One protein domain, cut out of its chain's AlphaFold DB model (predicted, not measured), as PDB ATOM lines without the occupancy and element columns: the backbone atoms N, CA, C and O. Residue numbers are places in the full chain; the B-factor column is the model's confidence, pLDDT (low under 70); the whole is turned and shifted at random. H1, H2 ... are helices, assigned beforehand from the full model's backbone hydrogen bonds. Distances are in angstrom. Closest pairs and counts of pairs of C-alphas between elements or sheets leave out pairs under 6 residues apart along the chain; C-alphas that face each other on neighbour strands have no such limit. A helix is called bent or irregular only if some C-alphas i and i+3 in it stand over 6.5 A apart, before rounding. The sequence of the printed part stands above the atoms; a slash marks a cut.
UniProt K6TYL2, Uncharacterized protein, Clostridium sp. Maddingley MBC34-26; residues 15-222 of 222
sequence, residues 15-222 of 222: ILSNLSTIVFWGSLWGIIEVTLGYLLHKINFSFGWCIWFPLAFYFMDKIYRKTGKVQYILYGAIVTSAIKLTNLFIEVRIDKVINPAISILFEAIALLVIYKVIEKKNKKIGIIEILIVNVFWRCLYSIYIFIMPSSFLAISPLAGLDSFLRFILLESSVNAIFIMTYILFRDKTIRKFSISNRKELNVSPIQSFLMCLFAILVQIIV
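This is residues 15 to 222 of the 222 residues of an uncharacterized protein of Clostridium sp. Maddingley MBC34-26 (UniProt K6TYL2). Seven helices pack in two crossed layers: H8, H1, H2 and H7 side by side in one, H3, H4 and H5 in the other, with short H6 at one end, by H4 and H5. Residues 184 to 199, the last part of H7 and the beginning of its link to H8, stick out. The 208 printed residues hold eight named helices, H1 to H8 in chain order, and no named strand: all helix. H1, H2, H3, H4, H5, H7 and H8 form an up-and-down bundle, each running against the one before it. The whole is compact, with a radius of gyration of the C-alphas of 17.4 A and spans of 53 by 38 by 31 A.

Find C-alpha 15 at (-0.649, 13.717, -49.149); from there H1 runs 40.7 A to residue 42. H2 covers residues 52 to 67, H3 71 to 89 over 29.3 A, and H4 94 to 120 over 39.3 A. H5 is residues 127 to 147, 31.1 A, and H6 150 to 154. H7, residues 161 to 193, starts at C-alpha 161 (-37.524, -0.947, -25.292) and runs 46.5 A; it is neither bent nor irregular, but only just: C-alphas 168 and 171 are 6.3 A apart. H8, residues 205 to 221, ends at C-alpha 221 (-10.431, 22.289, -19.518).

Begin at H1: with residues 18 to 29 it touches H2, closest at C-alphas 18 and 67, 5.5 A, a hairpin at a shallow tilt of 13 degrees. H1 touches H8 the same way at 21 degrees, a shallow tilt, closest at C-alphas 24 and 208, 4.3 A. H1 also touches H3 at a steep tilt of 47 degrees, with C-alphas 26 and 76 closest at 4.7 A. H3 and H4 form a hairpin at 1 degree, C-alphas 81 and 101 closest at 4.6 A. H4 and H5 form another, at 38 degrees, only just steep, C-alphas 107 and 137 closest at 5.1 A. H6 only just touches H4, with 3 pairs of C-alphas within 8 A, the closest 95 and 152 at 5.6 A. H7 touches H5 at a steep 40 degrees, C-alphas 134 and 172 closest at 5.6 A. H1 and H7 are apart. Every O i to N i+4 pair is within hydrogen-bond range in H1, H2, H6 and H8; the counts are 12 of 15 in H3, 21 of 23 in H4, 15 of 17 in H5 and 27 of 29 in H7.

The C-alphas of Ser 150 and Ile 195 are farthest apart, 55.1 A. The printed part has no cut; the link from H7 to H8, 11 residues, is long. Residues 44 to 46 and 193 to 201 have pLDDT under 70.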
ATOM      1  N   ILE A  15      -0.504  14.520 -50.373       90.06
ATOM      2  CA  ILE A  15      -0.649  13.717 -49.149       90.06
ATOM      3  C   ILE A  15      -0.639  14.633 -47.925       90.06
ATOM      4  O   ILE A  15      -1.550  14.548 -47.106       90.06
ATOM      5  N   LEU A  16       0.326  15.548 -47.839       92.00
ATOM      6  CA  LEU A  16       0.451  16.485 -46.725       92.00
ATOM      7  C   LEU A  16      -0.779  17.395 -46.590       92.00
ATOM      8  O   LEU A  16      -1.279  17.597 -45.486       92.00
ATOM      9  N   SER A  17      -1.314  17.894 -47.706       91.69
ATOM     10  CA  SER A  17      -2.547  18.693 -47.727       91.69
ATOM     11  C   SER A  17      -3.771  17.888 -47.263       91.69
ATOM     12  O   SER A  17      -4.573  18.376 -46.462       91.69
ATOM     13  N   ASN A  18      -3.887  16.625 -47.686       94.25
ATOM     14  CA  ASN A  18      -4.954  15.742 -47.218       94.25
ATOM     15  C   ASN A  18      -4.830  15.457 -45.717       94.25
ATOM     16  O   ASN A  18      -5.824  15.558 -45.008       94.25
ATOM     17  N   LEU A  19      -3.626  15.151 -45.221       96.00
ATOM     18  CA  LEU A  19      -3.385  14.936 -43.791       96.00
ATOM     19  C   LEU A  19      -3.722  16.182 -42.968       96.00
ATOM     20  O   LEU A  19      -4.428  16.081 -41.971       96.00
ATOM     21  N   SER A  20      -3.307  17.355 -43.442       95.69
ATOM     22  CA  SER A  20      -3.644  18.644 -42.827       95.69
ATOM     23  C   SER A  20      -5.163  18.826 -42.743       95.69
ATOM     24  O   SER A  20      -5.713  19.109 -41.685       95.69
ATOM     25  N   THR A  21      -5.874  18.546 -43.837       95.62
ATOM     26  CA  THR A  21      -7.341  18.612 -43.883       95.62
ATOM     27  C   THR A  21      -7.992  17.697 -42.843       95.62
ATOM     28  O   THR A  21      -8.897  18.135 -42.135       95.62
ATOM     29  N   ILE A  22      -7.545  16.443 -42.742       97.56
ATOM     30  CA  ILE A  22      -8.082  15.465 -41.786       97.56
ATOM     31  C   ILE A  22      -7.862  15.941 -40.356       97.56
ATOM     32  O   ILE A  22      -8.808  15.966 -39.575       97.56
ATOM     33  N   VAL A  23      -6.626  16.322 -40.024       98.12
ATOM     34  CA  VAL A  23      -6.263  16.741 -38.670       98.12
ATOM     35  C   VAL A  23      -7.049  17.987 -38.289       98.12
ATOM     36  O   VAL A  23      -7.650  18.021 -37.225       98.12
ATOM     37  N   PHE A  24      -7.130  18.978 -39.174       97.94
ATOM     38  CA  PHE A  24      -7.859  20.212 -38.907       97.94
ATOM     39  C   PHE A  24      -9.359  19.989 -38.689       97.94
ATOM     40  O   PHE A  24      -9.898  20.413 -37.670       97.94
ATOM     41  N   TRP A  25     -10.042  19.318 -39.622       97.94
ATOM     42  CA  TRP A  25     -11.490  19.112 -39.515       97.94
ATOM     43  C   TRP A  25     -11.860  18.099 -38.432       97.94
ATOM     44  O   TRP A  25     -12.872  18.295 -37.767       97.94
ATOM     45  N   GLY A  26     -11.041  17.066 -38.217       98.19
ATOM     46  CA  GLY A  26     -11.222  16.118 -37.117       98.19
ATOM     47  C   GLY A  26     -11.029  16.777 -35.748       98.19
ATOM     48  O   GLY A  26     -11.813  16.531 -34.833       98.19
ATOM     49  N   SER A  27     -10.054  17.682 -35.624       98.38
ATOM     50  CA  SER A  27      -9.835  18.453 -34.391       98.38
ATOM     51  C   SER A  27     -10.956  19.449 -34.126       98.38
ATOM     52  O   SER A  27     -11.447  19.542 -33.006       98.38
ATOM     53  N   LEU A  28     -11.421  20.147 -35.168       98.00
ATOM     54  CA  LEU A  28     -12.561  21.051 -35.050       98.00
ATOM     55  C   LEU A  28     -13.838  20.300 -34.654       98.00
ATOM     56  O   LEU A  28     -14.605  20.797 -33.836       98.00
ATOM     57  N   TRP A  29     -14.048  19.094 -35.188       97.94
ATOM     58  CA  TRP A  29     -15.133  18.224 -34.740       97.94
ATOM     59  C   TRP A  29     -14.984  17.864 -33.256       97.94
ATOM     60  O   TRP A  29     -15.951  18.015 -32.515       97.94
ATOM     61  N   GLY A  30     -13.782  17.490 -32.804       97.12
ATOM     62  CA  GLY A  30     -13.513  17.178 -31.392       97.12
ATOM     63  C   GLY A  30     -13.851  18.340 -30.455       97.12
ATOM     64  O   GLY A  30     -14.566  18.150 -29.478       97.12
ATOM     65  N   ILE A  31     -13.449  19.567 -30.812       96.75
ATOM     66  CA  ILE A  31     -13.792  20.784 -30.054       96.75
ATOM     67  C   ILE A  31     -15.305  20.955 -29.929       96.75
ATOM     68  O   ILE A  31     -15.814  21.265 -28.851       96.75
ATOM     69  N   ILE A  32     -16.038  20.786 -31.031       95.81
ATOM     70  CA  ILE A  32     -17.493  20.935 -31.002       95.81
ATOM     71  C   ILE A  32     -18.134  19.819 -30.171       95.81
ATOM     72  O   ILE A  32     -19.098  20.093 -29.463       95.81
ATOM     73  N   GLU A  33     -17.603  18.596 -30.215       93.94
ATOM     74  CA  GLU A  33     -18.110  17.468 -29.430       93.94
ATOM     75  C   GLU A  33     -18.019  17.739 -27.927       93.94
ATOM     76  O   GLU A  33     -19.038  17.670 -27.237       93.94
ATOM     77  N   VAL A  34     -16.859  18.182 -27.437       92.00
ATOM     78  CA  VAL A  34     -16.708  18.528 -26.018       92.00
ATOM     79  C   VAL A  34     -17.508  19.773 -25.634       92.00
ATOM     80  O   VAL A  34     -18.200  19.773 -24.617       92.00
ATOM     81  N   THR A  35     -17.499  20.814 -26.470       92.06
ATOM     82  CA  THR A  35     -18.184  22.077 -26.156       92.06
ATOM     83  C   THR A  35     -19.698  21.888 -26.115       92.06
ATOM     84  O   THR A  35     -20.349  22.284 -25.149       92.06
ATOM     85  N   LEU A  36     -20.284  21.267 -27.144       90.38
ATOM     86  CA  LEU A  36     -21.721  21.002 -27.161       90.38
ATOM     87  C   LEU A  36     -22.104  19.958 -26.117       90.38
ATOM     88  O   LEU A  36     -23.166  20.094 -25.525       90.38
ATOM     89  N   GLY A  37     -21.257  18.959 -25.854       87.44
ATOM     90  CA  GLY A  37     -21.526  17.939 -24.843       87.44
ATOM     91  C   GLY A  37     -21.651  18.565 -23.459       87.44
ATOM     92  O   GLY A  37     -22.644  18.357 -22.764       87.44
ATOM     93  N   TYR A  38     -20.699  19.430 -23.109       87.44
ATOM     94  CA  TYR A  38     -20.722  20.206 -21.875       87.44
ATOM     95  C   TYR A  38     -21.943  21.122 -21.767       87.44
ATOM     96  O   TYR A  38     -22.628  21.133 -20.744       87.44
ATOM     97  N   LEU A  39     -22.250  21.875 -22.829       87.88
ATOM     98  CA  LEU A  39     -23.412  22.765 -22.842       87.88
ATOM     99  C   LEU A  39     -24.723  21.984 -22.709       87.88
ATOM    100  O   LEU A  39     -25.589  22.381 -21.934       87.88
ATOM    101  N   LEU A  40     -24.864  20.859 -23.410       84.69
ATOM    102  CA  LEU A  40     -26.057  20.015 -23.347       84.69
ATOM    103  C   LEU A  40     -26.241  19.376 -21.968       84.69
ATOM    104  O   LEU A  40     -27.377  19.229 -21.535       84.69
ATOM    105  N   HIS A  41     -25.162  19.062 -21.247       81.38
ATOM    106  CA  HIS A  41     -25.258  18.605 -19.858       81.38
ATOM    107  C   HIS A  41     -25.724  19.693 -18.883       81.38
ATOM    108  O   HIS A  41     -26.270  19.365 -17.832       81.38
ATOM    109  N   LYS A  42     -25.538  20.977 -19.215       84.88
ATOM    110  CA  LYS A  42     -25.993  22.101 -18.380       84.88
ATOM    111  C   LYS A  42     -27.439  22.514 -18.619       84.88
ATOM    112  O   LYS A  42     -28.011  23.220 -17.792       84.88
ATOM    113  N   ILE A  43     -28.020  22.140 -19.753       82.50
ATOM    114  CA  ILE A  43     -29.380  22.528 -20.112       82.50
ATOM    115  C   ILE A  43     -30.318  21.370 -19.749       82.50
ATOM    116  O   ILE A  43     -30.087  20.233 -20.141       82.50
ATOM    117  N   ASN A  44     -31.438  21.658 -19.081       67.62
ATOM    118  CA  ASN A  44     -32.464  20.662 -18.719       67.62
ATOM    119  C   ASN A  44     -33.252  20.089 -19.924       67.62
ATOM    120  O   ASN A  44     -34.316  19.497 -19.753       67.62
ATOM    121  N   PHE A  45     -32.773  20.280 -21.156       65.38
ATOM    122  CA  PHE A  45     -33.473  19.920 -22.388       65.38
ATOM    123  C   PHE A  45     -32.789  18.729 -23.075       65.38
ATOM    124  O   PHE A  45     -31.677  18.828 -23.588       65.38
ATOM    125  N   SER A  46     -33.480  17.588 -23.132       66.38
ATOM    126  CA  SER A  46     -32.945  16.313 -23.644       66.38
ATOM    127  C   SER A  46     -33.078  16.167 -25.171       66.38
ATOM    128  O   SER A  46     -33.713  15.233 -25.668       66.38
ATOM    129  N   PHE A  47     -32.497  17.101 -25.932       70.94
ATOM    130  CA  PHE A  47     -32.458  17.066 -27.409       70.94
ATOM    131  C   PHE A  47     -31.076  16.754 -28.004       70.94
ATOM    132  O   PHE A  47     -30.940  16.725 -29.221       70.94
ATOM    133  N   GLY A  48     -30.054  16.465 -27.190       74.44
ATOM    134  CA  GLY A  48     -28.692  16.223 -27.695       74.44
ATOM    135  C   GLY A  48     -28.606  15.157 -28.800       74.44
ATOM    136  O   GLY A  48     -27.863  15.321 -29.765       74.44
ATOM    137  N   TRP A  49     -29.441  14.119 -28.721       79.94
ATOM    138  CA  TRP A  49     -29.505  13.014 -29.683       79.94
ATOM    139  C   TRP A  49     -29.777  13.439 -31.139       79.94
ATOM    140  O   TRP A  49     -29.324  12.757 -32.059       79.94
ATOM    141  N   CYS A  50     -30.469  14.561 -31.385       83.69
ATOM    142  CA  CYS A  50     -30.833  14.973 -32.748       83.69
ATOM    143  C   CYS A  50     -29.722  15.735 -33.488       83.69
ATOM    144  O   CYS A  50     -29.828  15.969 -34.691       83.69
ATOM    145  N   ILE A  51     -28.657  16.136 -32.786       86.31
ATOM    146  CA  ILE A  51     -27.604  17.009 -33.331       86.31
ATOM    147  C   ILE A  51     -26.345  16.214 -33.679       86.31
ATOM    148  O   ILE A  51     -25.672  16.538 -34.660       86.31
ATOM    149  N   TRP A  52     -26.036  15.161 -32.917       91.75
ATOM    150  CA  TRP A  52     -24.734  14.494 -32.980       91.75
ATOM    151  C   TRP A  52     -24.404  13.902 -34.345       91.75
ATOM    152  O   TRP A  52     -23.410  14.297 -34.955       91.75
ATOM    153  N   PHE A  53     -25.258  13.024 -34.874       94.62
ATOM    154  CA  PHE A  53     -24.975  12.397 -36.163       94.62
ATOM    155  C   PHE A  53     -25.027  13.385 -37.349       94.62
ATOM    156  O   PHE A  53     -24.134  13.338 -38.196       94.62
ATOM    157  N   PRO A  54     -25.992  14.325 -37.449       95.88
ATOM    158  CA  PRO A  54     -25.942  15.365 -38.480       95.88
ATOM    159  C   PRO A  54     -24.672  16.226 -38.436       95.88
ATOM    160  O   PRO A  54     -24.119  16.573 -39.483       95.88
ATOM    161  N   LEU A  55     -24.181  16.542 -37.237       96.12
ATOM    162  CA  LEU A  55     -22.931  17.268 -37.052       96.12
ATOM    163  C   LEU A  55     -21.720  16.429 -37.483       96.12
ATOM    164  O   LEU A  55     -20.856  16.919 -38.212       96.12
ATOM    165  N   ALA A  56     -21.676  15.155 -37.099       97.31
ATOM    166  CA  ALA A  56     -20.656  14.215 -37.552       97.31
ATOM    167  C   ALA A  56     -20.633  14.117 -39.084       97.31
ATOM    168  O   ALA A  56     -19.588  14.276 -39.722       97.31
ATOM    169  N   PHE A  57     -21.810  13.957 -39.699       97.69
ATOM    170  CA  PHE A  57     -21.979  13.955 -41.150       97.69
ATOM    171  C   PHE A  57     -21.425  15.230 -41.791       97.69
ATOM    172  O   PHE A  57     -20.732  15.150 -42.805       97.69
ATOM    173  N   TYR A  58     -21.683  16.403 -41.203       97.38
ATOM    174  CA  TYR A  58     -21.148  17.674 -41.694       97.38
ATOM    175  C   TYR A  58     -19.615  17.654 -41.782       97.38
ATOM    176  O   TYR A  58     -19.058  17.997 -42.831       97.38
ATOM    177  N   PHE A  59     -18.924  17.231 -40.721       98.00
ATOM    178  CA  PHE A  59     -17.460  17.179 -40.703       98.00
ATOM    179  C   PHE A  59     -16.909  16.144 -41.685       98.00
ATOM    180  O   PHE A  59     -15.986  16.438 -42.451       98.00
ATOM    181  N   MET A  60     -17.523  14.965 -41.738       98.00
ATOM    182  CA  MET A  60     -17.144  13.916 -42.679       98.00
ATOM    183  C   MET A  60     -17.340  14.340 -44.144       98.00
ATOM    184  O   MET A  60     -16.455  14.112 -44.973       98.00
ATOM    185  N   ASP A  61     -18.438  15.031 -44.474       95.81
ATOM    186  CA  ASP A  61     -18.682  15.572 -45.817       95.81
ATOM    187  C   ASP A  61     -17.669  16.672 -46.180       95.81
ATOM    188  O   ASP A  61     -17.208  16.730 -47.324       95.81
ATOM    189  N   LYS A  62     -17.244  17.512 -45.222       95.00
ATOM    190  CA  LYS A  62     -16.164  18.493 -45.445       95.00
ATOM    191  C   LYS A  62     -14.840  17.818 -45.779       95.00
ATOM    192  O   LYS A  62     -14.196  18.215 -46.752       95.00
ATOM    193  N   ILE A  63     -14.459  16.792 -45.020       96.38
ATOM    194  CA  ILE A  63     -13.227  16.030 -45.257       96.38
ATOM    195  C   ILE A  63     -13.279  15.340 -46.620       96.38
ATOM    196  O   ILE A  63     -12.340  15.459 -47.413       96.38
ATOM    197  N   TYR A  64     -14.387  14.667 -46.929       95.56
ATOM    198  CA  TYR A  64     -14.566  13.994 -48.210       95.56
ATOM    199  C   TYR A  64     -14.440  14.965 -49.386       95.56
ATOM    200  O   TYR A  64     -13.655  14.729 -50.302       95.56
ATOM    201  N   ARG A  65     -15.146  16.101 -49.344       91.12
ATOM    202  CA  ARG A  65     -15.127  17.091 -50.433       91.12
ATOM    203  C   ARG A  65     -13.767  17.734 -50.643       91.12
ATOM    204  O   ARG A  65     -13.435  18.071 -51.773       91.12
ATOM    205  N   LYS A  66     -13.001  17.927 -49.569       91.44
ATOM    206  CA  LYS A  66     -11.670  18.537 -49.630       91.44
ATOM    207  C   LYS A  66     -10.601  17.579 -50.136       91.44
ATOM    208  O   LYS A  66      -9.733  17.976 -50.902       91.44
ATOM    209  N   THR A  67     -10.669  16.321 -49.722       92.50
ATOM    210  CA  THR A  67      -9.649  15.322 -50.072       92.50
ATOM    211  C   THR A  67      -9.966  14.561 -51.359       92.50
ATOM    212  O   THR A  67      -9.063  14.014 -52.000       92.50
ATOM    213  N   GLY A  68     -11.249  14.493 -51.726       91.62
ATOM    214  CA  GLY A  68     -11.758  13.721 -52.853       91.62
ATOM    215  C   GLY A  68     -11.579  12.209 -52.705       91.62
ATOM    216  O   GLY A  68     -11.608  11.512 -53.714       91.62
ATOM    217  N   LYS A  69     -11.325  11.683 -51.493       92.94
ATOM    218  CA  LYS A  69     -11.265  10.228 -51.263       92.94
ATOM    219  C   LYS A  69     -12.048   9.818 -50.024       92.94
ATOM    220  O   LYS A  69     -11.808  10.327 -48.932       92.94
ATOM    221  N   VAL A  70     -12.896   8.804 -50.178       95.81
ATOM    222  CA  VAL A  70     -13.781   8.295 -49.115       95.81
ATOM    223  C   VAL A  70     -13.020   7.801 -47.884       95.81
ATOM    224  O   VAL A  70     -13.461   8.015 -46.763       95.81
ATOM    225  N   GLN A  71     -11.845   7.188 -48.059       96.81
ATOM    226  CA  GLN A  71     -11.048   6.661 -46.939       96.81
ATOM    227  C   GLN A  71     -10.664   7.725 -45.897       96.81
ATOM    228  O   GLN A  71     -10.498   7.404 -44.724       96.81
ATOM    229  N   TYR A  72     -10.564   8.994 -46.306       97.12
ATOM    230  CA  TYR A  72     -10.212  10.084 -45.402       97.12
ATOM    231  C   TYR A  72     -11.331  10.442 -44.420       97.12
ATOM    232  O   TYR A  72     -11.029  11.021 -43.381       97.12
ATOM    233  N   ILE A  73     -12.580  10.041 -44.694       98.00
ATOM    234  CA  ILE A  73     -13.693  10.139 -43.737       98.00
ATOM    235  C   ILE A  73     -13.328   9.412 -42.438       98.00
ATOM    236  O   ILE A  73     -13.373  10.003 -41.361       98.00
ATOM    237  N   LEU A  74     -12.890   8.153 -42.554       98.44
ATOM    238  CA  LEU A  74     -12.523   7.336 -41.401       98.44
ATOM    239  C   LEU A  74     -11.297   7.898 -40.677       98.44
ATOM    240  O   LEU A  74     -11.280   7.931 -39.455       98.44
ATOM    241  N   TYR A  75     -10.293   8.390 -41.406       98.50
ATOM    242  CA  TYR A  75      -9.120   8.999 -40.770       98.50
ATOM    243  C   TYR A  75      -9.489  10.258 -39.974       98.50
ATOM    244  O   TYR A  75      -8.911  10.495 -38.919       98.50
ATOM    245  N   GLY A  76     -10.476  11.032 -40.437       98.44
ATOM    246  CA  GLY A  76     -11.012  12.179 -39.699       98.44
ATOM    247  C   GLY A  76     -11.649  11.767 -38.385       98.44
ATOM    248  O   GLY A  76     -11.309  12.307 -37.338       98.44
ATOM    249  N   ALA A  77     -12.513  10.754 -38.442       98.62
ATOM    250  CA  ALA A  77     -13.157  10.198 -37.261       98.62
ATOM    251  C   ALA A  77     -12.159   9.569 -36.283       98.62
ATOM    252  O   ALA A  77     -12.346   9.692 -35.080       98.62
ATOM    253  N   ILE A  78     -11.071   8.960 -36.769       98.75
ATOM    254  CA  ILE A  78      -9.978   8.478 -35.910       98.75
ATOM    255  C   ILE A  78      -9.320   9.643 -35.167       98.75
ATOM    256  O   ILE A  78      -9.094   9.520 -33.970       98.75
ATOM    257  N   VAL A  79      -9.052  10.776 -35.828       98.62
ATOM    258  CA  VAL A  79      -8.514  11.969 -35.147       98.62
ATOM    259  C   VAL A  79      -9.485  12.467 -34.077       98.62
ATOM    260  O   VAL A  79      -9.078  12.671 -32.939       98.62
ATOM    261  N   THR A  80     -10.768  12.621 -34.408       98.56
ATOM    262  CA  THR A  80     -11.792  13.070 -33.449       98.56
ATOM    263  C   THR A  80     -11.940  12.103 -32.273       98.56
ATOM    264  O   THR A  80     -11.963  12.531 -31.125       98.56
ATOM    265  N   SER A  81     -11.992  10.799 -32.542       98.44
ATOM    266  CA  SER A  81     -12.082   9.747 -31.526       98.44
ATOM    267  C   SER A  81     -10.835   9.721 -30.638       98.44
ATOM    268  O   SER A  81     -10.953   9.650 -29.420       98.44
ATOM    269  N   ALA A  82      -9.638   9.879 -31.211       98.25
ATOM    270  CA  ALA A  82      -8.394   9.970 -30.449       98.25
ATOM    271  C   ALA A  82      -8.369  11.194 -29.522       98.25
ATOM    272  O   ALA A  82      -7.940  11.071 -28.378       98.25
ATOM    273  N   ILE A  83      -8.872  12.345 -29.985       97.50
ATOM    274  CA  ILE A  83      -9.058  13.529 -29.135       97.50
ATOM    275  C   ILE A  83     -10.063  13.218 -28.026       97.50
ATOM    276  O   ILE A  83      -9.766  13.470 -26.869       97.50
ATOM    277  N   LYS A  84     -11.204  12.588 -28.329       96.19
ATOM    278  CA  LYS A  84     -12.179  12.202 -27.300       96.19
ATOM    279  C   LYS A  84     -11.566  11.295 -26.231       96.19
ATOM    280  O   LYS A  84     -11.841  11.469 -25.048       96.19
ATOM    281  N   LEU A  85     -10.720  10.347 -26.627       96.81
ATOM    282  CA  LEU A  85     -10.061   9.420 -25.708       96.81
ATOM    283  C   LEU A  85      -9.055  10.096 -24.767       96.81
ATOM    284  O   LEU A  85      -8.734   9.500 -23.739       96.81
ATOM    285  N   THR A  86      -8.598  11.327 -25.030       96.12
ATOM    286  CA  THR A  86      -7.749  12.041 -24.060       96.12
ATOM    287  C   THR A  86      -8.497  12.358 -22.763       96.12
ATOM    288  O   THR A  86      -7.859  12.495 -21.721       96.12
ATOM    289  N   ASN A  87      -9.836  12.349 -22.762       93.56
ATOM    290  CA  ASN A  87     -10.617  12.446 -21.526       93.56
ATOM    291  C   ASN A  87     -10.370  11.296 -20.549       93.56
ATOM    292  O   ASN A  87     -10.651  11.465 -19.370       93.56
ATOM    293  N   LEU A  88      -9.833  10.151 -20.986       94.69
ATOM    294  CA  LEU A  88      -9.494   9.055 -20.072       94.69
ATOM    295  C   LEU A  88      -8.415   9.441 -19.050       94.69
ATOM    296  O   LEU A  88      -8.278   8.767 -18.035       94.69
ATOM    297  N   PHE A  89      -7.665  10.522 -19.288       92.75
ATOM    298  CA  PHE A  89      -6.703  11.049 -18.318       92.75
ATOM    299  C   PHE A  89      -7.355  11.854 -17.180       92.75
ATOM    300  O   PHE A  89      -6.660  12.211 -16.234       92.75
ATOM    301  N   ILE A  90      -8.657  12.161 -17.269       90.31
ATOM    302  CA  ILE A  90      -9.357  13.073 -16.343       90.31
ATOM    303  C   ILE A  90     -10.675  12.469 -15.840       90.31
ATOM    304  O   ILE A  90     -10.968  12.518 -14.649       90.31
ATOM    305  N   GLU A  91     -11.483  11.897 -16.733       89.62
ATOM    306  CA  GLU A  91     -12.800  11.345 -16.420       89.62
ATOM    307  C   GLU A  91     -12.685   9.917 -15.874       89.62
ATOM    308  O   GLU A  91     -12.202   9.000 -16.540       89.62
ATOM    309  N   VAL A  92     -13.202   9.717 -14.660       89.62
ATOM    310  CA  VAL A  92     -13.233   8.417 -13.972       89.62
ATOM    311  C   VAL A  92     -14.245   7.476 -14.631       89.62
ATOM    312  O   VAL A  92     -14.054   6.258 -14.676       89.62
ATOM    313  N   ARG A  93     -15.342   8.025 -15.168       91.19
ATOM    314  CA  ARG A  93     -16.384   7.273 -15.873       91.19
ATOM    315  C   ARG A  93     -15.958   6.949 -17.302       91.19
ATOM    316  O   ARG A  93     -16.373   7.601 -18.260       91.19
ATOM    317  N   ILE A  94     -15.165   5.885 -17.444       94.31
ATOM    318  CA  ILE A  94     -14.640   5.410 -18.736       94.31
ATOM    319  C   ILE A  94     -15.734   5.170 -19.789       94.31
ATOM    320  O   ILE A  94     -15.507   5.372 -20.979       94.31
ATOM    321  N   ASP A  95     -16.938   4.791 -19.363       93.50
ATOM    322  CA  ASP A  95     -18.097   4.560 -20.221       93.50
ATOM    323  C   ASP A  95     -18.561   5.844 -20.919       93.50
ATOM    324  O   ASP A  95     -18.921   5.801 -22.094       93.50
ATOM    325  N   LYS A  96     -18.460   7.003 -20.256       91.06
ATOM    326  CA  LYS A  96     -18.787   8.314 -20.844       91.06
ATOM    327  C   LYS A  96     -17.761   8.802 -21.865       91.06
ATOM    328  O   LYS A  96     -18.054   9.718 -22.631       91.06
ATOM    329  N   VAL A  97     -16.573   8.202 -21.891       94.06
ATOM    330  CA  VAL A  97     -15.505   8.557 -22.834       94.06
ATOM    331  C   VAL A  97     -15.465   7.580 -24.004       94.06
ATOM    332  O   VAL A  97     -15.493   7.995 -25.163       94.06
ATOM    333  N   ILE A  98     -15.465   6.278 -23.708       96.69
ATOM    334  CA  ILE A  98     -15.344   5.220 -24.713       96.69
ATOM    335  C   ILE A  98     -16.608   5.142 -25.579       96.69
ATOM    336  O   ILE A  98     -16.481   5.020 -26.796       96.69
ATOM    337  N   ASN A  99     -17.817   5.278 -25.009       94.94
ATOM    338  CA  ASN A  99     -19.050   5.189 -25.806       94.94
ATOM    339  C   ASN A  99     -19.111   6.225 -26.936       94.94
ATOM    340  O   ASN A  99     -19.277   5.816 -28.089       94.94
ATOM    341  N   PRO A 100     -18.950   7.537 -26.674       94.62
ATOM    342  CA  PRO A 100     -18.929   8.521 -27.752       94.62
ATOM    343  C   PRO A 100     -17.761   8.307 -28.724       94.62
ATOM    344  O   PRO A 100     -17.959   8.396 -29.936       94.62
ATOM    345  N   ALA A 101     -16.567   7.960 -28.223       97.56
ATOM    346  CA  ALA A 101     -15.388   7.726 -29.061       97.56
ATOM    347  C   ALA A 101     -15.600   6.587 -30.073       97.56
ATOM    348  O   ALA A 101     -15.202   6.713 -31.233       97.56
ATOM    349  N   ILE A 102     -16.250   5.496 -29.659       97.94
ATOM    350  CA  ILE A 102     -16.598   4.368 -30.531       97.94
ATOM    351  C   ILE A 102     -17.771   4.716 -31.458       97.94
ATOM    352  O   ILE A 102     -17.732   4.369 -32.640       97.94
ATOM    353  N   SER A 103     -18.778   5.456 -30.976       96.81
ATOM    354  CA  SER A 103     -19.906   5.909 -31.806       96.81
ATOM    355  C   SER A 103     -19.432   6.730 -33.009       96.81
ATOM    356  O   SER A 103     -19.826   6.445 -34.139       96.81
ATOM    357  N   ILE A 104     -18.495   7.663 -32.793       98.38
ATOM    358  CA  ILE A 104     -17.833   8.452 -33.848       98.38
ATOM    359  C   ILE A 104     -17.243   7.549 -34.945       98.38
ATOM    360  O   ILE A 104     -17.381   7.824 -36.140       98.38
ATOM    361  N   LEU A 105     -16.597   6.444 -34.556       98.69
ATOM    362  CA  LEU A 105     -16.009   5.502 -35.507       98.69
ATOM    363  C   LEU A 105     -17.080   4.729 -36.281       98.69
ATOM    364  O   LEU A 105     -16.942   4.567 -37.493       98.69
ATOM    365  N   PHE A 106     -18.158   4.281 -35.632       98.62
ATOM    366  CA  PHE A 106     -19.243   3.571 -36.318       98.62
ATOM    367  C   PHE A 106     -19.998   4.447 -37.311       98.62
ATOM    368  O   PHE A 106     -20.289   3.992 -38.419       98.62
ATOM    369  N   GLU A 107     -20.258   5.703 -36.960       98.38
ATOM    370  CA  GLU A 107     -20.840   6.689 -37.873       98.38
ATOM    371  C   GLU A 107     -19.976   6.849 -39.132       98.38
ATOM    372  O   GLU A 107     -20.481   6.817 -40.259       98.38
ATOM    373  N   ALA A 108     -18.655   6.935 -38.952       98.56
ATOM    374  CA  ALA A 108     -17.706   7.059 -40.050       98.56
ATOM    375  C   ALA A 108     -17.564   5.793 -40.891       98.56
ATOM    376  O   ALA A 108     -17.474   5.886 -42.117       98.56
ATOM    377  N   ILE A 109     -17.577   4.611 -40.272       98.69
ATOM    378  CA  ILE A 109     -17.571   3.325 -40.979       98.69
ATOM    379  C   ILE A 109     -18.827   3.200 -41.841       98.69
ATOM    380  O   ILE A 109     -18.720   2.899 -43.033       98.69
ATOM    381  N   ALA A 110     -20.003   3.481 -41.276       98.38
ATOM    382  CA  ALA A 110     -21.262   3.408 -42.006       98.38
ATOM    383  C   ALA A 110     -21.271   4.365 -43.205       98.38
ATOM    384  O   ALA A 110     -21.616   3.969 -44.322       98.38
ATOM    385  N   LEU A 111     -20.818   5.606 -43.002       97.94
ATOM    386  CA  LEU A 111     -20.749   6.594 -44.072       97.94
ATOM    387  C   LEU A 111     -19.720   6.219 -45.147       97.94
ATOM    388  O   LEU A 111     -20.012   6.339 -46.337       97.94
ATOM    389  N   LEU A 112     -18.545   5.720 -44.752       98.12
ATOM    390  CA  LEU A 112     -17.501   5.254 -45.666       98.12
ATOM    391  C   LEU A 112     -18.009   4.128 -46.567       98.12
ATOM    392  O   LEU A 112     -17.770   4.158 -47.776       98.12
ATOM    393  N   VAL A 113     -18.705   3.140 -46.001       97.94
ATOM    394  CA  VAL A 113     -19.271   2.021 -46.769       97.94
ATOM    395  C   VAL A 113     -20.262   2.543 -47.805       97.94
ATOM    396  O   VAL A 113     -20.161   2.202 -48.984       97.94
ATOM    397  N   ILE A 114     -21.171   3.428 -47.396       97.00
ATOM    398  CA  ILE A 114     -22.197   3.962 -48.291       97.00
ATOM    399  C   ILE A 114     -21.602   4.866 -49.373       97.00
ATOM    400  O   ILE A 114     -21.950   4.709 -50.544       97.00
ATOM    401  N   TYR A 115     -20.635   5.725 -49.050       95.75
ATOM    402  CA  TYR A 115     -19.953   6.543 -50.057       95.75
ATOM    403  C   TYR A 115     -19.185   5.691 -51.075       95.75
ATOM    404  O   TYR A 115     -19.273   5.972 -52.268       95.75
ATOM    405  N   LYS A 116     -18.511   4.607 -50.658       96.31
ATOM    406  CA  LYS A 116     -17.866   3.673 -51.603       96.31
ATOM    407  C   LYS A 116     -18.870   3.052 -52.579       96.31
ATOM    408  O   LYS A 116     -18.577   2.916 -53.766       96.31
ATOM    409  N   VAL A 117     -20.057   2.675 -52.095       95.81
ATOM    410  CA  VAL A 117     -21.127   2.121 -52.942       95.81
ATOM    411  C   VAL A 117     -21.667   3.176 -53.910       95.81
ATOM    412  O   VAL A 117     -21.869   2.878 -55.088       95.81
ATOM    413  N   ILE A 118     -21.886   4.402 -53.435       94.12
ATOM    414  CA  ILE A 118     -22.407   5.519 -54.233       94.12
ATOM    415  C   ILE A 118     -21.414   5.937 -55.326       94.12
ATOM    416  O   ILE A 118     -21.829   6.091 -56.476       94.12
ATOM    417  N   GLU A 119     -20.122   6.060 -55.000       92.44
ATOM    418  CA  GLU A 119     -19.062   6.368 -55.968       92.44
ATOM    419  C   GLU A 119     -18.994   5.310 -57.066       92.44
ATOM    420  O   GLU A 119     -19.009   5.648 -58.247       92.44
ATOM    421  N   LYS A 120     -19.019   4.020 -56.701       92.88
ATOM    422  CA  LYS A 120     -19.031   2.923 -57.681       92.88
ATOM    423  C   LYS A 120     -20.241   2.993 -58.618       92.88
ATOM    424  O   LYS A 120     -20.143   2.610 -59.780       92.88
ATOM    425  N   LYS A 121     -21.388   3.463 -58.119       92.69
ATOM    426  CA  LYS A 121     -22.626   3.620 -58.895       92.69
ATOM    427  C   LYS A 121     -22.718   4.966 -59.631       92.69
ATOM    428  O   LYS A 121     -23.724   5.187 -60.298       92.69
ATOM    429  N   ASN A 122     -21.725   5.855 -59.508       89.81
ATOM    430  CA  ASN A 122     -21.758   7.234 -60.021       89.81
ATOM    431  C   ASN A 122     -23.037   8.001 -59.631       89.81
ATOM    432  O   ASN A 122     -23.560   8.810 -60.400       89.81
ATOM    433  N   LYS A 123     -23.572   7.733 -58.435       91.12
ATOM    434  CA  LYS A 123     -24.772   8.402 -57.916       91.12
ATOM    435  C   LYS A 123     -24.388   9.525 -56.957       91.12
ATOM    436  O   LYS A 123     -23.253   9.621 -56.503       91.12
ATOM    437  N   LYS A 124     -25.348  10.392 -56.642       89.00
ATOM    438  CA  LYS A 124     -25.249  11.299 -55.492       89.00
ATOM    439  C   LYS A 124     -25.927  10.646 -54.296       89.00
ATOM    440  O   LYS A 124     -26.834   9.839 -54.478       89.00
ATOM    441  N   ILE A 125     -25.498  11.013 -53.093       91.69
ATOM    442  CA  ILE A 125     -26.175  10.598 -51.865       91.69
ATOM    443  C   ILE A 125     -27.596  11.180 -51.823       91.69
ATOM    444  O   ILE A 125     -27.776  12.386 -52.006       91.69
ATOM    445  N   GLY A 126     -28.591  10.318 -51.626       92.81
ATOM    446  CA  GLY A 126     -29.996  10.674 -51.470       92.81
ATOM    447  C   GLY A 126     -30.546  10.258 -50.106       92.81
ATOM    448  O   GLY A 126     -29.819   9.793 -49.225       92.81
ATOM    449  N   ILE A 127     -31.859  10.438 -49.929       93.12
ATOM    450  CA  ILE A 127     -32.548  10.157 -48.660       93.12
ATOM    451  C   ILE A 127     -32.454   8.681 -48.261       93.12
ATOM    452  O   ILE A 127     -32.241   8.381 -47.090       93.12
ATOM    453  N   ILE A 128     -32.559   7.763 -49.227       93.31
ATOM    454  CA  ILE A 128     -32.493   6.319 -48.971       93.31
ATOM    455  C   ILE A 128     -31.117   5.965 -48.416       93.31
ATOM    456  O   ILE A 128     -31.014   5.291 -47.396       93.31
ATOM    457  N   GLU A 129     -30.053   6.464 -49.041       95.38
ATOM    458  CA  GLU A 129     -28.693   6.226 -48.579       95.38
ATOM    459  C   GLU A 129     -28.464   6.793 -47.173       95.38
ATOM    460  O   GLU A 129     -27.811   6.151 -46.360       95.38
ATOM    461  N   ILE A 130     -29.046   7.949 -46.845       95.50
ATOM    462  CA  ILE A 130     -28.943   8.549 -45.505       95.50
ATOM    463  C   ILE A 130     -29.700   7.757 -44.449       95.50
ATOM    464  O   ILE A 130     -29.198   7.614 -43.333       95.50
ATOM    465  N   LEU A 131     -30.881   7.238 -44.781       94.44
ATOM    466  CA  LEU A 131     -31.614   6.339 -43.894       94.44
ATOM    467  C   LEU A 131     -30.808   5.062 -43.648       94.44
ATOM    468  O   LEU A 131     -30.657   4.652 -42.501       94.44
ATOM    469  N   ILE A 132     -30.206   4.494 -44.697       95.25
ATOM    470  CA  ILE A 132     -29.342   3.315 -44.568       95.25
ATOM    471  C   ILE A 132     -28.137   3.620 -43.677       95.25
ATOM    472  O   ILE A 132     -27.879   2.842 -42.766       95.25
ATOM    473  N   VAL A 133     -27.419   4.736 -43.877       96.25
ATOM    474  CA  VAL A 133     -26.296   5.099 -42.991       96.25
ATOM    475  C   VAL A 133     -26.782   5.223 -41.547       96.25
ATOM    476  O   VAL A 133     -26.153   4.655 -40.657       96.25
ATOM    477  N   ASN A 134     -27.901   5.926 -41.319       94.25
ATOM    478  CA  ASN A 134     -28.471   6.148 -39.987       94.25
ATOM    479  C   ASN A 134     -28.795   4.850 -39.254       94.25
ATOM    480  O   ASN A 134     -28.512   4.742 -38.066       94.25
ATOM    481  N   VAL A 135     -29.405   3.887 -39.938       94.62
ATOM    482  CA  VAL A 135     -29.719   2.590 -39.335       94.62
ATOM    483  C   VAL A 135     -28.443   1.770 -39.168       94.62
ATOM    484  O   VAL A 135     -28.231   1.165 -38.122       94.62
ATOM    485  N   PHE A 136     -27.549   1.795 -40.156       96.69
ATOM    486  CA  PHE A 136     -26.364   0.949 -40.162       96.69
ATOM    487  C   PHE A 136     -25.418   1.248 -38.994       96.69
ATOM    488  O   PHE A 136     -25.031   0.319 -38.284       96.69
ATOM    489  N   TRP A 137     -25.083   2.516 -38.731       97.56
ATOM    490  CA  TRP A 137     -24.209   2.829 -37.594       97.56
ATOM    491  C   TRP A 137     -24.865   2.481 -36.250       97.56
ATOM    492  O   TRP A 137     -24.177   2.025 -35.342       97.56
ATOM    493  N   ARG A 138     -26.195   2.613 -36.135       96.19
ATOM    494  CA  ARG A 138     -26.945   2.227 -34.930       96.19
ATOM    495  C   ARG A 138     -26.951   0.723 -34.710       96.19
ATOM    496  O   ARG A 138     -26.868   0.282 -33.568       96.19
ATOM    497  N   CYS A 139     -27.005  -0.068 -35.780       95.81
ATOM    498  CA  CYS A 139     -26.835  -1.515 -35.697       95.81
ATOM    499  C   CYS A 139     -25.428  -1.876 -35.203       95.81
ATOM    500  O   CYS A 139     -25.308  -2.688 -34.289       95.81
ATOM    501  N   LEU A 140     -24.379  -1.240 -35.743       97.62
ATOM    502  CA  LEU A 140     -23.002  -1.435 -35.265       97.62
ATOM    503  C   LEU A 140     -22.868  -1.072 -33.780       97.62
ATOM    504  O   LEU A 140     -22.333  -1.856 -33.000       97.62
ATOM    505  N   TYR A 141     -23.423   0.074 -33.384       97.06
ATOM    506  CA  TYR A 141     -23.448   0.518 -31.994       97.06
ATOM    507  C   TYR A 141     -24.203  -0.460 -31.085       97.06
ATOM    508  O   TYR A 141     -23.718  -0.804 -30.014       97.06
ATOM    509  N   SER A 142     -25.354  -0.966 -31.531       95.69
ATOM    510  CA  SER A 142     -26.154  -1.933 -30.770       95.69
ATOM    511  C   SER A 142     -25.377  -3.227 -30.521       95.69
ATOM    512  O   SER A 142     -25.308  -3.688 -29.387       95.69
ATOM    513  N   ILE A 143     -24.728  -3.776 -31.558       96.19
ATOM    514  CA  ILE A 143     -23.870  -4.968 -31.443       96.19
ATOM    515  C   ILE A 143     -22.741  -4.724 -30.435       96.19
ATOM    516  O   ILE A 143     -22.474  -5.570 -29.587       96.19
ATOM    517  N   TYR A 144     -22.105  -3.555 -30.507       96.50
ATOM    518  CA  TYR A 144     -21.059  -3.153 -29.572       96.50
ATOM    519  C   TYR A 144     -21.551  -3.063 -28.122       96.50
ATOM    520  O   TYR A 144     -20.867  -3.535 -27.221       96.50
ATOM    521  N   ILE A 145     -22.737  -2.512 -27.872       96.12
ATOM    522  CA  ILE A 145     -23.261  -2.414 -26.506       96.12
ATOM    523  C   ILE A 145     -23.544  -3.799 -25.907       96.12
ATOM    524  O   ILE A 145     -23.294  -3.996 -24.722       96.12
ATOM    525  N   PHE A 146     -23.977  -4.781 -26.707       93.81
ATOM    526  CA  PHE A 146     -24.227  -6.144 -26.214       93.81
ATOM    527  C   PHE A 146     -22.970  -6.901 -25.763       93.81
ATOM    528  O   PHE A 146     -23.087  -7.842 -24.982       93.81
ATOM    529  N   ILE A 147     -21.783  -6.511 -26.235       95.25
ATOM    530  CA  ILE A 147     -20.507  -7.117 -25.817       95.25
ATOM    531  C   ILE A 147     -19.819  -6.343 -24.680       95.25
ATOM    532  O   ILE A 147     -18.787  -6.786 -24.182       95.25
ATOM    533  N   MET A 148     -20.359  -5.186 -24.288       94.56
ATOM    534  CA  MET A 148     -19.775  -4.312 -23.269       94.56
ATOM    535  C   MET A 148     -20.374  -4.564 -21.875       94.56
ATOM    536  O   MET A 148     -21.465  -5.122 -21.755       94.56
ATOM    537  N   PRO A 149     -19.685  -4.144 -20.793       94.31
ATOM    538  CA  PRO A 149     -20.205  -4.263 -19.431       94.31
ATOM    539  C   PRO A 149     -21.553  -3.556 -19.233       94.31
ATOM    540  O   PRO A 149     -21.877  -2.585 -19.917       94.31
ATOM    541  N   SER A 150     -22.314  -3.975 -18.219       92.06
ATOM    542  CA  SER A 150     -23.652  -3.434 -17.922       92.06
ATOM    543  C   SER A 150     -23.683  -1.918 -17.686       92.06
ATOM    544  O   SER A 150     -24.696  -1.282 -17.973       92.06
ATOM    545  N   SER A 151     -22.579  -1.315 -17.232       92.31
ATOM    546  CA  SER A 151     -22.449   0.143 -17.102       92.31
ATOM    547  C   SER A 151     -22.617   0.875 -18.437       92.31
ATOM    548  O   SER A 151     -23.230   1.938 -18.473       92.31
ATOM    549  N   PHE A 152     -22.144   0.285 -19.538       94.50
ATOM    550  CA  PHE A 152     -22.281   0.834 -20.886       94.50
ATOM    551  C   PHE A 152     -23.721   0.713 -21.381       94.50
ATOM    552  O   PHE A 152     -24.252   1.669 -21.947       94.50
ATOM    553  N   LEU A 153     -24.363  -0.434 -21.129       92.88
ATOM    554  CA  LEU A 153     -25.770  -0.656 -21.460       92.88
ATOM    555  C   LEU A 153     -26.673   0.342 -20.724       92.88
ATOM    556  O   LEU A 153     -27.556   0.925 -21.350       92.88
ATOM    557  N   ALA A 154     -26.409   0.596 -19.438       90.94
ATOM    558  CA  ALA A 154     -27.218   1.465 -18.581       90.94
ATOM    559  C   ALA A 154     -27.290   2.928 -19.048       90.94
ATOM    560  O   ALA A 154     -28.286   3.599 -18.793       90.94
ATOM    561  N   ILE A 155     -26.256   3.428 -19.734       88.88
ATOM    562  CA  ILE A 155     -26.232   4.793 -20.290       88.88
ATOM    563  C   ILE A 155     -26.598   4.844 -21.778       88.88
ATOM    564  O   ILE A 155     -26.563   5.914 -22.386       88.88
ATOM    565  N   SER A 156     -26.900   3.695 -22.383       91.31
ATOM    566  CA  SER A 156     -27.195   3.587 -23.809       91.31
ATOM    567  C   SER A 156     -28.703   3.645 -24.083       91.31
ATOM    568  O   SER A 156     -29.510   3.286 -23.222       91.31
ATOM    569  N   PRO A 157     -29.112   3.970 -25.320       90.75
ATOM    570  CA  PRO A 157     -30.507   3.853 -25.736       90.75
ATOM    571  C   PRO A 157     -31.068   2.422 -25.682       90.75
ATOM    572  O   PRO A 157     -32.276   2.246 -25.797       90.75
ATOM    573  N   LEU A 158     -30.221   1.397 -25.509       92.62
ATOM    574  CA  LEU A 158     -30.629  -0.006 -25.399       92.62
ATOM    575  C   LEU A 158     -31.067  -0.393 -23.976       92.62
ATOM    576  O   LEU A 158     -31.511  -1.519 -23.771       92.62
ATOM    577  N   ALA A 159     -30.979   0.519 -22.999       91.56
ATOM    578  CA  ALA A 159     -31.384   0.255 -21.616       91.56
ATOM    579  C   ALA A 159     -32.880  -0.094 -21.461       91.56
ATOM    580  O   ALA A 159     -33.265  -0.716 -20.472       91.56
ATOM    581  N   GLY A 160     -33.729   0.280 -22.425       93.19
ATOM    582  CA  GLY A 160     -35.156  -0.034 -22.418       93.19
ATOM    583  C   GLY A 160     -35.768  -0.030 -23.816       93.19
ATOM    584  O   GLY A 160     -35.276   0.645 -24.720       93.19
ATOM    585  N   LEU A 161     -36.870  -0.771 -23.990       92.25
ATOM    586  CA  LEU A 161     -37.524  -0.947 -25.292       92.25
ATOM    587  C   LEU A 161     -37.999   0.385 -25.895       92.25
ATOM    588  O   LEU A 161     -37.807   0.614 -27.083       92.25
ATOM    589  N   ASP A 162     -38.574   1.271 -25.081       93.81
ATOM    590  CA  ASP A 162     -39.037   2.589 -25.534       93.81
ATOM    591  C   ASP A 162     -37.878   3.462 -26.043       93.81
ATOM    592  O   ASP A 162     -37.913   3.967 -27.166       93.81
ATOM    593  N   SER A 163     -36.794   3.554 -25.265       91.31
ATOM    594  CA  SER A 163     -35.586   4.291 -25.659       91.31
ATOM    595  C   SER A 163     -34.950   3.710 -26.921       91.31
ATOM    596  O   SER A 163     -34.518   4.463 -27.794       91.31
ATOM    597  N   PHE A 164     -34.972   2.385 -27.069       92.94
ATOM    598  CA  PHE A 164     -34.463   1.705 -28.251       92.94
ATOM    599  C   PHE A 164     -35.318   1.988 -29.494       92.94
ATOM    600  O   PHE A 164     -34.784   2.349 -30.544       92.94
ATOM    601  N   LEU A 165     -36.646   1.872 -29.389       93.12
ATOM    602  CA  LEU A 165     -37.559   2.164 -30.498       93.12
ATOM    603  C   LEU A 165     -37.476   3.632 -30.912       93.12
ATOM    604  O   LEU A 165     -37.421   3.934 -32.107       93.12
ATOM    605  N   ARG A 166     -37.388   4.544 -29.939       92.50
ATOM    606  CA  ARG A 166     -37.132   5.962 -30.186       92.50
ATOM    607  C   ARG A 166     -35.825   6.150 -30.957       92.50
ATOM    608  O   ARG A 166     -35.848   6.771 -32.020       92.50
ATOM    609  N   PHE A 167     -34.728   5.570 -30.474       92.19
ATOM    610  CA  PHE A 167     -33.396   5.650 -31.081       92.19
ATOM    611  C   PHE A 167     -33.354   5.139 -32.523       92.19
ATOM    612  O   PHE A 167     -32.766   5.782 -33.394       92.19
ATOM    613  N   ILE A 168     -33.996   4.002 -32.797       91.81
ATOM    614  CA  ILE A 168     -33.994   3.389 -34.128       91.81
ATOM    615  C   ILE A 168     -34.949   4.099 -35.086       91.81
ATOM    616  O   ILE A 168     -34.574   4.319 -36.238       91.81
ATOM    617  N   LEU A 169     -36.157   4.468 -34.656       91.75
ATOM    618  CA  LEU A 169     -37.201   4.969 -35.557       91.75
ATOM    619  C   LEU A 169     -37.260   6.499 -35.589       91.75
ATOM    620  O   LEU A 169     -37.068   7.110 -36.646       91.75
ATOM    621  N   LEU A 170     -37.516   7.125 -34.437       91.56
ATOM    622  CA  LEU A 170     -37.730   8.570 -34.348       91.56
ATOM    623  C   LEU A 170     -36.429   9.325 -34.621       91.56
ATOM    624  O   LEU A 170     -36.385  10.198 -35.490       91.56
ATOM    625  N   GLU A 171     -35.357   8.966 -33.920       92.75
ATOM    626  CA  GLU A 171     -34.093   9.692 -34.032       92.75
ATOM    627  C   GLU A 171     -33.442   9.512 -35.404       92.75
ATOM    628  O   GLU A 171     -32.889  10.463 -35.955       92.75
ATOM    629  N   SER A 172     -33.553   8.324 -36.007       92.31
ATOM    630  CA  SER A 172     -33.092   8.093 -37.383       92.31
ATOM    631  C   SER A 172     -33.826   8.975 -38.388       92.31
ATOM    632  O   SER A 172     -33.193   9.554 -39.271       92.31
ATOM    633  N   SER A 173     -35.147   9.107 -38.243       91.69
ATOM    634  CA  SER A 173     -35.973   9.918 -39.141       91.69
ATOM    635  C   SER A 173     -35.623  11.402 -39.031       91.69
ATOM    636  O   SER A 173     -35.376  12.063 -40.040       91.69
ATOM    637  N   VAL A 174     -35.516  11.916 -37.803       93.38
ATOM    638  CA  VAL A 174     -35.148  13.315 -37.542       93.38
ATOM    639  C   VAL A 174     -33.734  13.615 -38.052       93.38
ATOM    640  O   VAL A 174     -33.535  14.597 -38.770       93.38
ATOM    641  N   ASN A 175     -32.761  12.743 -37.773       95.06
ATOM    642  CA  ASN A 175     -31.387  12.923 -38.253       95.06
ATOM    643  C   ASN A 175     -31.317  12.903 -39.784       95.06
ATOM    644  O   ASN A 175     -30.585  13.695 -40.379       95.06
ATOM    645  N   ALA A 176     -32.095  12.038 -40.440       94.50
ATOM    646  CA  ALA A 176     -32.163  12.000 -41.894       94.50
ATOM    647  C   ALA A 176     -32.701  13.314 -42.484       94.50
ATOM    648  O   ALA A 176     -32.141  13.810 -43.463       94.50
ATOM    649  N   ILE A 177     -33.720  13.920 -41.863       94.69
ATOM    650  CA  ILE A 177     -34.263  15.223 -42.277       94.69
ATOM    651  C   ILE A 177     -33.206  16.325 -42.143       94.69
ATOM    652  O   ILE A 177     -33.009  17.092 -43.090       94.69
ATOM    653  N   PHE A 178     -32.484  16.392 -41.019       95.50
ATOM    654  CA  PHE A 178     -31.424  17.388 -40.823       95.50
ATOM    655  C   PHE A 178     -30.300  17.241 -41.852       95.50
ATOM    656  O   PHE A 178     -29.887  18.227 -42.467       95.50
ATOM    657  N   ILE A 179     -29.845  16.012 -42.099       96.38
ATOM    658  CA  ILE A 179     -28.786  15.737 -43.075       96.38
ATOM    659  C   ILE A 179     -29.250  16.069 -44.498       96.38
ATOM    660  O   ILE A 179     -28.512  16.706 -45.253       96.38
ATOM    661  N   MET A 180     -30.478  15.699 -44.870       94.69
ATOM    662  CA  MET A 180     -31.031  16.050 -46.180       94.69
ATOM    663  C   MET A 180     -31.168  17.556 -46.359       94.69
ATOM    664  O   MET A 180     -30.791  18.090 -47.401       94.69
ATOM    665  N   THR A 181     -31.648  18.248 -45.330       94.81
ATOM    666  CA  THR A 181     -31.739  19.709 -45.316       94.81
ATOM    667  C   THR A 181     -30.364  20.329 -45.551       94.81
ATOM    668  O   THR A 181     -30.198  21.145 -46.460       94.81
ATOM    669  N   TYR A 182     -29.346  19.874 -44.814       95.25
ATOM    670  CA  TYR A 182     -27.961  20.295 -45.012       95.25
ATOM    671  C   TYR A 182     -27.485  20.080 -46.457       95.25
ATOM    672  O   TYR A 182     -26.942  21.000 -47.072       95.25
ATOM    673  N   ILE A 183     -27.715  18.894 -47.025       94.00
ATOM    674  CA  ILE A 183     -27.312  18.551 -48.395       94.00
ATOM    675  C   ILE A 183     -27.956  19.475 -49.423       94.00
ATOM    676  O   ILE A 183     -27.257  19.974 -50.308       94.00
ATOM    677  N   LEU A 184     -29.258  19.742 -49.297       92.94
ATOM    678  CA  LEU A 184     -29.994  20.622 -50.205       92.94
ATOM    679  C   LEU A 184     -29.460  22.059 -50.144       92.94
ATOM    680  O   LEU A 184     -29.176  22.663 -51.184       92.94
ATOM    681  N   PHE A 185     -29.255  22.599 -48.938       93.00
ATOM    682  CA  PHE A 185     -28.688  23.940 -48.752       93.00
ATOM    683  C   PHE A 185     -27.258  24.045 -49.273       93.00
ATOM    684  O   PHE A 185     -26.896  25.027 -49.932       93.00
ATOM    685  N   ARG A 186     -26.444  23.023 -49.014       90.19
ATOM    686  CA  ARG A 186     -25.074  22.935 -49.502       90.19
ATOM    687  C   ARG A 186     -25.053  22.909 -51.025       90.19
ATOM    688  O   ARG A 186     -24.352  23.722 -51.615       90.19
ATOM    689  N   ASP A 187     -25.814  22.034 -51.674       87.62
ATOM    690  CA  ASP A 187     -25.799  21.894 -53.134       87.62
ATOM    691  C   ASP A 187     -26.310  23.164 -53.834       87.62
ATOM    692  O   ASP A 187     -25.718  23.602 -54.826       87.62
ATOM    693  N   LYS A 188     -27.324  23.833 -53.264       86.19
ATOM    694  CA  LYS A 188     -27.786  25.154 -53.719       86.19
ATOM    695  C   LYS A 188     -26.688  26.214 -53.594       86.19
ATOM    696  O   LYS A 188     -26.428  26.950 -54.546       86.19
ATOM    697  N   THR A 189     -26.006  26.263 -52.449       82.06
ATOM    698  CA  THR A 189     -24.890  27.192 -52.201       82.06
ATOM    699  C   THR A 189     -23.723  26.926 -53.148       82.06
ATOM    700  O   THR A 189     -23.189  27.858 -53.744       82.06
ATOM    701  N   ILE A 190     -23.353  25.659 -53.356       77.56
ATOM    702  CA  ILE A 190     -22.284  25.256 -54.273       77.56
ATOM    703  C   ILE A 190     -22.617  25.684 -55.702       77.56
ATOM    704  O   ILE A 190     -21.751  26.258 -56.355       77.56
ATOM    705  N   ARG A 191     -23.851  25.458 -56.171       73.62
ATOM    706  CA  ARG A 191     -24.291  25.866 -57.514       73.62
ATOM    707  C   ARG A 191     -24.243  27.386 -57.692       73.62
ATOM    708  O   ARG A 191     -23.794  27.850 -58.731       73.62
ATOM    709  N   LYS A 192     -24.641  28.150 -56.667       72.88
ATOM    710  CA  LYS A 192     -24.593  29.623 -56.670       72.88
ATOM    711  C   LYS A 192     -23.155  30.162 -56.686       72.88
ATOM    712  O   LYS A 192     -22.858  31.081 -57.437       72.88
ATOM    713  N   PHE A 193     -22.258  29.575 -55.891       60.78
ATOM    714  CA  PHE A 193     -20.858  30.006 -55.784       60.78
ATOM    715  C   PHE A 193     -19.930  29.414 -56.848       60.78
ATOM    716  O   PHE A 193     -18.845  29.936 -57.040       60.78
ATOM    717  N   SER A 194     -20.317  28.361 -57.572       55.50
ATOM    718  CA  SER A 194     -19.518  27.820 -58.685       55.50
ATOM    719  C   SER A 194     -19.324  28.820 -59.836       55.50
ATOM    720  O   SER A 194     -18.479  28.589 -60.693       55.50
ATOM    721  N   ILE A 195     -20.093  29.914 -59.850       54.81
ATOM    722  CA  ILE A 195     -20.003  31.013 -60.821       54.81
ATOM    723  C   ILE A 195     -18.972  32.076 -60.372       54.81
ATOM    724  O   ILE A 195     -18.546  32.899 -61.172       54.81
ATOM    725  N   SER A 196     -18.511  32.045 -59.114       48.38
ATOM    726  CA  SER A 196     -17.546  33.002 -58.558       48.38
ATOM    727  C   SER A 196     -16.331  32.273 -57.970       48.38
ATOM    728  O   SER A 196     -16.461  31.451 -57.064       48.38
ATOM    729  N   ASN A 197     -15.146  32.550 -58.527       45.66
ATOM    730  CA  ASN A 197     -13.836  31.960 -58.205       45.66
ATOM    731  C   ASN A 197     -13.673  31.517 -56.735       45.66
ATOM    732  O   ASN A 197     -13.491  32.338 -55.833       45.66
ATOM    733  N   ARG A 198     -13.648  30.200 -56.481       54.19
ATOM    734  CA  ARG A 198     -13.321  29.663 -55.151       54.19
ATOM    735  C   ARG A 198     -11.831  29.796 -54.863       54.19
ATOM    736  O   ARG A 198     -11.030  29.009 -55.358       54.19
ATOM    737  N   LYS A 199     -11.476  30.680 -53.932       53.00
ATOM    738  CA  LYS A 199     -10.314  30.440 -53.069       53.00
ATOM    739  C   LYS A 199     -10.714  29.364 -52.068       53.00
ATOM    740  O   LYS A 199     -11.368  29.629 -51.064       53.00
ATOM    741  N   GLU A 200     -10.400  28.118 -52.383       59.94
ATOM    742  CA  GLU A 200     -10.521  27.057 -51.400       59.94
ATOM    743  C   GLU A 200      -9.573  27.338 -50.229       59.94
ATOM    744  O   GLU A 200      -8.376  27.493 -50.442       59.94
ATOM    745  N   LEU A 201     -10.107  27.396 -48.999       64.50
ATOM    746  CA  LEU A 201      -9.293  27.394 -47.777       64.50
ATOM    747  C   LEU A 201      -8.329  26.209 -47.854       64.50
ATOM    748  O   LEU A 201      -8.762  25.051 -47.815       64.50
ATOM    749  N   ASN A 202      -7.055  26.532 -48.053       78.62
ATOM    750  CA  ASN A 202      -5.964  25.583 -48.109       78.62
ATOM    751  C   ASN A 202      -5.373  25.545 -46.705       78.62
ATOM    752  O   ASN A 202      -4.770  26.520 -46.258       78.62
ATOM    753  N   VAL A 203      -5.655  24.467 -45.982       86.00
ATOM    754  CA  VAL A 203      -5.252  24.352 -44.584       86.00
ATOM    755  C   VAL A 203      -3.779  23.979 -44.541       86.00
ATOM    756  O   VAL A 203      -3.377  22.963 -45.115       86.00
ATOM    757  N   SER A 204      -2.968  24.802 -43.879       90.88
ATOM    758  CA  SER A 204      -1.548  24.506 -43.724       90.88
ATOM    759  C   SER A 204      -1.319  23.420 -42.656       90.88
ATOM    760  O   SER A 204      -2.123  23.275 -41.725       90.88
ATOM    761  N   PRO A 205      -0.206  22.667 -42.731       93.69
ATOM    762  CA  PRO A 205       0.153  21.700 -41.690       93.69
ATOM    763  C   PRO A 205       0.252  22.339 -40.302       93.69
ATOM    764  O   PRO A 205      -0.217  21.768 -39.324       93.69
ATOM    765  N   ILE A 206       0.782  23.565 -40.234       93.88
ATOM    766  CA  ILE A 206       0.926  24.332 -38.990       93.88
ATOM    767  C   ILE A 206      -0.451  24.650 -38.396       93.88
ATOM    768  O   ILE A 206      -0.678  24.392 -37.219       93.88
ATOM    769  N   GLN A 207      -1.397  25.142 -39.203       94.00
ATOM    770  CA  GLN A 207      -2.768  25.410 -38.744       94.00
ATOM    771  C   GLN A 207      -3.453  24.147 -38.218       94.00
ATOM    772  O   GLN A 207      -4.168  24.195 -37.222       94.00
ATOM    773  N   SER A 208      -3.222  23.016 -38.882       95.62
ATOM    774  CA  SER A 208      -3.805  21.730 -38.496       95.62
ATOM    775  C   SER A 208      -3.245  21.244 -37.163       95.62
ATOM    776  O   SER A 208      -4.001  20.838 -36.286       95.62
ATOM    777  N   PHE A 209      -1.925  21.340 -36.992       96.50
ATOM    778  CA  PHE A 209      -1.252  20.986 -35.749       96.50
ATOM    779  C   PHE A 209      -1.702  21.870 -34.581       96.50
ATOM    780  O   PHE A 209      -2.088  21.348 -33.538       96.50
ATOM    781  N   LEU A 210      -1.737  23.193 -34.775       97.25
ATOM    782  CA  LEU A 210      -2.222  24.132 -33.761       97.25
ATOM    783  C   LEU A 210      -3.687  23.869 -33.389       97.25
ATOM    784  O   LEU A 210      -4.026  23.912 -32.212       97.25
ATOM    785  N   MET A 211      -4.541  23.545 -34.366       97.31
ATOM    786  CA  MET A 211      -5.938  23.186 -34.106       97.31
ATOM    787  C   MET A 211      -6.055  21.897 -33.280       97.31
ATOM    788  O   MET A 211      -6.895  21.825 -32.392       97.31
ATOM    789  N   CYS A 212      -5.207  20.898 -33.536       97.06
ATOM    790  CA  CYS A 212      -5.178  19.656 -32.762       97.06
ATOM    791  C   CYS A 212      -4.731  19.892 -31.315       97.06
ATOM    792  O   CYS A 212      -5.400  19.448 -30.384       97.06
ATOM    793  N   LEU A 213      -3.654  20.661 -31.113       97.25
ATOM    794  CA  LEU A 213      -3.218  21.060 -29.771       97.25
ATOM    795  C   LEU A 213      -4.316  21.823 -29.033       97.25
ATOM    796  O   LEU A 213      -4.611  21.517 -27.881       97.25
ATOM    797  N   PHE A 214      -4.954  22.781 -29.707       97.50
ATOM    798  CA  PHE A 214      -6.060  23.534 -29.133       97.50
ATOM    799  C   PHE A 214      -7.238  22.624 -28.765       97.50
ATOM    800  O   PHE A 214      -7.784  22.762 -27.677       97.50
ATOM    801  N   ALA A 215      -7.583  21.652 -29.613       96.75
ATOM    802  CA  ALA A 215      -8.636  20.685 -29.320       96.75
ATOM    803  C   ALA A 215      -8.347  19.875 -28.053       96.75
ATOM    804  O   ALA A 215      -9.220  19.767 -27.200       96.75
ATOM    805  N   ILE A 216      -7.118  19.379 -27.893       95.56
ATOM    806  CA  ILE A 216      -6.702  18.646 -26.688       95.56
ATOM    807  C   ILE A 216      -6.741  19.552 -25.450       95.56
ATOM    808  O   ILE A 216      -7.198  19.121 -24.398       95.56
ATOM    809  N   LEU A 217      -6.308  20.811 -25.560       95.44
ATOM    810  CA  LEU A 217      -6.374  21.759 -24.441       95.44
ATOM    811  C   LEU A 217      -7.818  22.034 -24.010       95.44
ATOM    812  O   LEU A 217      -8.110  22.001 -22.819       95.44
ATOM    813  N   VAL A 218      -8.728  22.258 -24.962       94.69
ATOM    814  CA  VAL A 218     -10.162  22.419 -24.663       94.69
ATOM    815  C   VAL A 218     -10.712  21.155 -23.999       94.69
ATOM    816  O   VAL A 218     -11.449  21.262 -23.028       94.69
ATOM    817  N   GLN A 219     -10.302  19.977 -24.472       92.69
ATOM    818  CA  GLN A 219     -10.708  18.681 -23.927       92.69
ATOM    819  C   GLN A 219     -10.311  18.494 -22.456       92.69
ATOM    820  O   GLN A 219     -11.017  17.824 -21.718       92.69
ATOM    821  N   ILE A 220      -9.193  19.094 -22.034       89.00
ATOM    822  CA  ILE A 220      -8.697  19.033 -20.651       89.00
ATOM    823  C   ILE A 220      -9.411  20.042 -19.736       89.00
ATOM    824  O   ILE A 220      -9.530  19.812 -18.536       89.00
ATOM    825  N   ILE A 221      -9.839  21.181 -20.286       88.38
ATOM    826  CA  ILE A 221     -10.431  22.289 -19.518       88.38
ATOM    827  C   ILE A 221     -11.929  22.075 -19.251       88.38
ATOM    828  O   ILE A 221     -12.437  22.561 -18.238       88.38
ATOM    829  N   VAL A 222     -12.632  21.425 -20.180       84.06
ATOM    830  CA  VAL A 222     -14.099  21.291 -20.201       84.06
ATOM    831  C   VAL A 222     -14.545  19.943 -19.653       84.06
ATOM    832  O   VAL A 222     -15.436  19.962 -18.771       84.06
TER     833      VAL A 222